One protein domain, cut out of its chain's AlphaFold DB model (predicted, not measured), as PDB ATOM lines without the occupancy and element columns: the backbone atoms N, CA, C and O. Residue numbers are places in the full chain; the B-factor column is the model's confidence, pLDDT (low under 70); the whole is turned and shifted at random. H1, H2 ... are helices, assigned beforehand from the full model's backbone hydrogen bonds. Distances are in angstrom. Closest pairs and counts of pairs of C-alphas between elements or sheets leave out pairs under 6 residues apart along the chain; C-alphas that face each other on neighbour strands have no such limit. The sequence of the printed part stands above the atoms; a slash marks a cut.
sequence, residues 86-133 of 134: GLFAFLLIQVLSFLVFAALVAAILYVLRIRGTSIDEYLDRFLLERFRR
ATOM      1  N   GLY A  86      29.188  78.231  84.493       52.88
ATOM      2  CA  GLY A  86      29.896  79.209  85.317       52.88
ATOM      3  C   GLY A  86      31.423  79.205  85.209       52.88
ATOM      4  O   GLY A  86      32.008  80.258  85.404       52.88
ATOM      5  N   LEU A  87      32.085  78.090  84.868       56.44
ATOM      6  CA  LEU A  87      33.554  78.084  84.717       56.44
ATOM      7  C   LEU A  87      33.998  78.907  83.501       56.44
ATOM      8  O   LEU A  87      34.890  79.740  83.614       56.44
ATOM      9  N   PHE A  88      33.320  78.745  82.362       58.78
ATOM     10  CA  PHE A  88      33.591  79.543  81.165       58.78
ATOM     11  C   PHE A  88      33.190  81.010  81.341       58.78
ATOM     12  O   PHE A  88      33.937  81.895  80.932       58.78
ATOM     13  N   ALA A  89      32.061  81.287  82.002       69.19
ATOM     14  CA  ALA A  89      31.661  82.658  82.320       69.19
ATOM     15  C   ALA A  89      32.656  83.347  83.272       69.19
ATOM     16  O   ALA A  89      32.983  84.516  83.083       69.19
ATOM     17  N   PHE A  90      33.183  82.620  84.261       76.31
ATOM     18  CA  PHE A  90      34.189  83.138  85.186       76.31
ATOM     19  C   PHE A  90      35.516  83.431  84.475       76.31
ATOM     20  O   PHE A  90      36.086  84.503  84.660       76.31
ATOM     21  N   LEU A  91      35.970  82.528  83.599       79.88
ATOM     22  CA  LEU A  91      37.162  82.755  82.777       79.88
ATOM     23  C   LEU A  91      36.995  83.960  81.842       79.88
ATOM     24  O   LEU A  91      37.917  84.761  81.716       79.88
ATOM     25  N   LEU A  92      35.816  84.136  81.238       80.94
ATOM     26  CA  LEU A  92      35.534  85.275  80.363       80.94
ATOM     27  C   LEU A  92      35.610  86.611  81.117       80.94
ATOM     28  O   LEU A  92      36.239  87.553  80.639       80.94
ATOM     29  N   ILE A  93      35.015  86.679  82.311       84.69
ATOM     30  CA  ILE A  93      35.076  87.870  83.172       84.69
ATOM     31  C   ILE A  93      36.520  88.152  83.600       84.69
ATOM     32  O   ILE A  93      36.948  89.309  83.597       84.69
ATOM     33  N   GLN A  94      37.290  87.113  83.923       87.38
ATOM     34  CA  GLN A  94      38.691  87.253  84.314       87.38
ATOM     35  C   GLN A  94      39.550  87.812  83.170       87.38
ATOM     36  O   GLN A  94      40.326  88.744  83.385       87.38
ATOM     37  N   VAL A  95      39.383  87.289  81.951       91.69
ATOM     38  CA  VAL A  95      40.092  87.776  80.756       91.69
ATOM     39  C   VAL A  95      39.707  89.219  80.454       91.69
ATOM     40  O   VAL A  95      40.590  90.045  80.236       91.69
ATOM     41  N   LEU A  96      38.414  89.552  80.506       93.56
ATOM     42  CA  LEU A  96      37.939  90.919  80.287       93.56
ATOM     43  C   LEU A  96      38.540  91.893  81.312       93.56
ATOM     44  O   LEU A  96      38.999  92.972  80.946       93.56
ATOM     45  N   SER A  97      38.597  91.483  82.581       90.88
ATOM     46  CA  SER A  97      39.172  92.288  83.666       90.88
ATOM     47  C   SER A  97      40.665  92.544  83.448       90.88
ATOM     48  O   SER A  97      41.133  93.669  83.619       90.88
ATOM     49  N   PHE A  98      41.409  91.523  83.011       95.31
ATOM     50  CA  PHE A  98      42.826  91.655  82.677       95.31
ATOM     51  C   PHE A  98      43.055  92.602  81.491       95.31
ATOM     52  O   PHE A  98      43.967  93.424  81.522       95.31
ATOM     53  N   LEU A  99      42.194  92.533  80.474       94.50
ATOM     54  CA  LEU A  99      42.279  93.364  79.271       94.50
ATOM     55  C   LEU A  99      42.017  94.844  79.584       94.50
ATOM     56  O   LEU A  99      42.768  95.712  79.144       94.50
ATOM     57  N   VAL A 100      41.005  95.130  80.409       96.56
ATOM     58  CA  VAL A 100      40.710  96.492  80.888       96.56
ATOM     59  C   VAL A 100      41.863  97.039  81.730       96.56
ATOM     60  O   VAL A 100      42.279  98.180  81.534       96.56
ATOM     61  N   PHE A 101      42.415  96.228  82.635       94.94
ATOM     62  CA  PHE A 101      43.563  96.625  83.446       94.94
ATOM     63  C   PHE A 101      44.793  96.938  82.580       94.94
ATOM     64  O   PHE A 101      45.406  97.992  82.736       94.94
ATOM     65  N   ALA A 102      45.117  96.064  81.624       94.75
ATOM     66  CA  ALA A 102      46.227  96.271  80.702       94.75
ATOM     67  C   ALA A 102      46.045  97.542  79.856       94.75
ATOM     68  O   ALA A 102      46.993  98.311  79.697       94.75
ATOM     69  N   ALA A 103      44.828  97.804  79.368       95.12
ATOM     70  CA  ALA A 103      44.511  99.017  78.618       95.12
ATOM     71  C   ALA A 103      44.674 100.288  79.467       95.12
ATOM     72  O   ALA A 103      45.235 101.273  78.991       95.12
ATOM     73  N   LEU A 104      44.245 100.261  80.734       95.62
ATOM     74  CA  LEU A 104      44.448 101.367  81.674       95.62
ATOM     75  C   LEU A 104      45.933 101.641  81.922       95.62
ATOM     76  O   LEU A 104      46.365 102.790  81.837       95.62
ATOM     77  N   VAL A 105      46.726 100.599  82.182       92.19
ATOM     78  CA  VAL A 105      48.177 100.733  82.376       92.19
ATOM     79  C   VAL A 105      48.836 101.292  81.116       92.19
ATOM     80  O   VAL A 105      49.617 102.238  81.204       92.19
ATOM     81  N   ALA A 106      48.484 100.773  79.939       92.31
ATOM     82  CA  ALA A 106      48.998 101.270  78.669       92.31
ATOM     83  C   ALA A 106      48.626 102.743  78.433       92.31
ATOM     84  O   ALA A 106      49.480 103.518  78.012       92.31
ATOM     85  N   ALA A 107      47.395 103.152  78.750       91.50
ATOM     86  CA  ALA A 107      46.953 104.539  78.633       91.50
ATOM     87  C   ALA A 107      47.737 105.472  79.568       91.50
ATOM     88  O   ALA A 107      48.176 106.541  79.144       91.50
ATOM     89  N   ILE A 108      47.973 105.054  80.815       88.00
ATOM     90  CA  ILE A 108      48.801 105.802  81.770       88.00
ATOM     91  C   ILE A 108      50.221 105.954  81.219       88.00
ATOM     92  O   ILE A 108      50.723 107.073  81.117       88.00
ATOM     93  N   LEU A 109      50.848 104.855  80.792       86.00
ATOM     94  CA  LEU A 109      52.197 104.878  80.220       86.00
ATOM     95  C   LEU A 109      52.273 105.735  78.949       86.00
ATOM     96  O   LEU A 109      53.249 106.454  78.756       86.00
ATOM     97  N   TYR A 110      51.238 105.711  78.110       87.56
ATOM     98  CA  TYR A 110      51.145 106.531  76.906       87.56
ATOM     99  C   TYR A 110      51.069 108.028  77.233       87.56
ATOM    100  O   TYR A 110      51.788 108.831  76.638       87.56
ATOM    101  N   VAL A 111      50.269 108.412  78.233       84.75
ATOM    102  CA  VAL A 111      50.202 109.801  78.714       84.75
ATOM    103  C   VAL A 111      51.539 110.245  79.307       84.75
ATOM    104  O   VAL A 111      52.001 111.345  78.996       84.75
ATOM    105  N   LEU A 112      52.193 109.399  80.112       81.31
ATOM    106  CA  LEU A 112      53.535 109.686  80.632       81.31
ATOM    107  C   LEU A 112      54.545 109.858  79.494       81.31
ATOM    108  O   LEU A 112      55.361 110.779  79.533       81.31
ATOM    109  N   ARG A 113      54.456 109.018  78.456       80.19
ATOM    110  CA  ARG A 113      55.341 109.069  77.292       80.19
ATOM    111  C   ARG A 113      55.189 110.372  76.513       80.19
ATOM    112  O   ARG A 113      56.205 110.955  76.147       80.19
ATOM    113  N   ILE A 114      53.958 110.837  76.285       81.75
ATOM    114  CA  ILE A 114      53.691 112.116  75.603       81.75
ATOM    115  C   ILE A 114      54.186 113.299  76.436       81.75
ATOM    116  O   ILE A 114      54.710 114.263  75.885       81.75
ATOM    117  N   ARG A 115      54.048 113.231  77.765       78.00
ATOM    118  CA  ARG A 115      54.508 114.293  78.668       78.00
ATOM    119  C   ARG A 115      56.027 114.347  78.844       78.00
ATOM    120  O   ARG A 115      56.507 115.266  79.496       78.00
ATOM    121  N   GLY A 116      56.780 113.396  78.286       68.50
ATOM    122  CA  GLY A 116      58.244 113.373  78.356       68.50
ATOM    123  C   GLY A 116      58.816 113.122  79.757       68.50
ATOM    124  O   GLY A 116      60.031 113.079  79.910       68.50
ATOM    125  N   THR A 117      57.966 112.926  80.764       61.84
ATOM    126  CA  THR A 117      58.352 112.555  82.130       61.84
ATOM    127  C   THR A 117      58.892 111.129  82.157       61.84
ATOM    128  O   THR A 117      58.221 110.203  81.690       61.84
ATOM    129  N   SER A 118      60.095 110.941  82.703       63.53
ATOM    130  CA  SER A 118      60.662 109.610  82.919       63.53
ATOM    131  C   SER A 118      59.879 108.883  84.018       63.53
ATOM    132  O   SER A 118      59.421 109.476  84.995       63.53
ATOM    133  N   ILE A 119      59.696 107.573  83.845       62.25
ATOM    134  CA  ILE A 119      59.021 106.716  84.833       62.25
ATOM    135  C   ILE A 119      59.809 106.710  86.159       62.25
ATOM    136  O   ILE A 119      59.203 106.622  87.227       62.25
ATOM    137  N   ASP A 120      61.131 106.901  86.083       65.25
ATOM    138  CA  ASP A 120      62.038 107.001  87.231       65.25
ATOM    139  C   ASP A 120      61.660 108.136  88.189       65.25
ATOM    140  O   ASP A 120      61.664 107.938  89.399       65.25
ATOM    141  N   GLU A 121      61.223 109.292  87.683       65.38
ATOM    142  CA  GLU A 121      60.894 110.446  88.531       65.38
ATOM    143  C   GLU A 121      59.610 110.222  89.361       65.38
ATOM    144  O   GLU A 121      59.473 110.711  90.486       65.38
ATOM    145  N   TYR A 122      58.668 109.428  88.837       68.06
ATOM    146  CA  TYR A 122      57.460 109.017  89.561       68.06
ATOM    147  C   TYR A 122      57.725 107.869  90.540       68.06
ATOM    148  O   TYR A 122      57.164 107.873  91.641       68.06
ATOM    149  N   LEU A 123      58.569 106.903  90.162       68.88
ATOM    150  CA  LEU A 123      58.983 105.802  91.035       68.88
ATOM    151  C   LEU A 123      59.766 106.322  92.238       68.88
ATOM    152  O   LEU A 123      59.425 105.960  93.364       68.88
ATOM    153  N   ASP A 124      60.720 107.229  92.025       71.50
ATOM    154  CA  ASP A 124      61.467 107.862  93.111       71.50
ATOM    155  C   ASP A 124      60.535 108.639  94.035       71.50
ATOM    156  O   ASP A 124      60.589 108.469  95.252       71.50
ATOM    157  N   ARG A 125      59.596 109.425  93.496       73.12
ATOM    158  CA  ARG A 125      58.647 110.179  94.328       73.12
ATOM    159  C   ARG A 125      57.733 109.260  95.153       73.12
ATOM    160  O   ARG A 125      57.484 109.551  96.322       73.12
ATOM    161  N   PHE A 126      57.262 108.148  94.584       75.50
ATOM    162  CA  PHE A 126      56.405 107.185  95.285       75.50
ATOM    163  C   PHE A 126      57.171 106.375  96.342       75.50
ATOM    164  O   PHE A 126      56.684 106.193  97.462       75.50
ATOM    165  N   LEU A 127      58.385 105.920  96.020       73.69
ATOM    166  CA  LEU A 127      59.258 105.206  96.955       73.69
ATOM    167  C   LEU A 127      59.700 106.120  98.108       73.69
ATOM    168  O   LEU A 127      59.631 105.710  99.268       73.69
ATOM    169  N   LEU A 128      60.043 107.379  97.821       72.94
ATOM    170  CA  LEU A 128      60.415 108.378  98.828       72.94
ATOM    171  C   LEU A 128      59.231 108.815  99.704       72.94
ATOM    172  O   LEU A 128      59.414 109.100 100.887       72.94
ATOM    173  N   GLU A 129      58.004 108.876  99.180       75.12
ATOM    174  CA  GLU A 129      56.812 109.130 100.007       75.12
ATOM    175  C   GLU A 129      56.453 107.964 100.923       75.12
ATOM    176  O   GLU A 129      55.941 108.189 102.024       75.12
ATOM    177  N   ARG A 130      56.712 106.731 100.482       71.75
ATOM    178  CA  ARG A 130      56.447 105.530 101.271       71.75
ATOM    179  C   ARG A 130      57.468 105.346 102.394       71.75
ATOM    180  O   ARG A 130      57.070 104.970 103.489       71.75
ATOM    181  N   PHE A 131      58.738 105.679 102.157       66.81
ATOM    182  CA  PHE A 131      59.788 105.651 103.185       66.81
ATOM    183  C   PHE A 131      59.653 106.748 104.250       66.81
ATOM    184  O   PHE A 131      60.121 106.569 105.362       66.81
ATOM    185  N   ARG A 132      58.997 107.872 103.941       65.25
ATOM    186  CA  ARG A 132      58.793 108.988 104.888       65.25
ATOM    187  C   ARG A 132      57.630 108.773 105.865       65.25
ATOM    188  O   ARG A 132      57.449 109.566 106.783       65.25
ATOM    189  N   ARG A 133      56.781 107.774 105.606       60.28
ATOM    190  CA  ARG A 133      55.580 107.451 106.398       60.28
ATOM    191  C   ARG A 133      55.726 106.180 107.248       60.28
ATOM    192  O   ARG A 133      54.760 105.818 107.915       60.28
TER     193      ARG A 133
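AT A GLANCE: This is residues 86 to 133 of the 134 residues of an uncharacterized protein of Planctomycetes bacterium (UniProt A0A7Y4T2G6). One long helix, H1, makes the length of an L, and a shorter helix, H2, makes the other arm; they meet near their ends at a tight link, and most of each arm sticks out free. The printed part has 48 residues with two named helices, H1 then H2, and no named strand; the class is all helix. It is extended, with a radius of gyration of the C-alphas of 16.3 A, and only just flat, spanning 45 by 30 by 9 A.

IN THESE COORDINATES: H1, residues 86 to 114, runs 41.8 A from C-alpha 86 at (29.896, 79.209, 85.317) to C-alpha 114 at (53.691, 112.116, 75.603). H2, residues 119 to 131, runs 18.4 A and ends with C-alpha 131 at (59.788, 105.651, 103.185).

HOW THE PARTS SIT: H1 and H2 are close but not clearly touching; their closest C-alphas, of Leu 112 and Ile 119, are 7.5 A apart. Their lines are about perpendicular, at 73 degrees. In H1 and H2 every O i to N i+4 pair is within hydrogen-bond range.

THE WHOLE: The C-alphas farthest apart, of Gly 86 and Arg 132, are 45.9 A apart. The printed part has no cut. Its mean pLDDT is 78.4, with residues 86 to 89, 116 to 123 and 131 to 133 under 70.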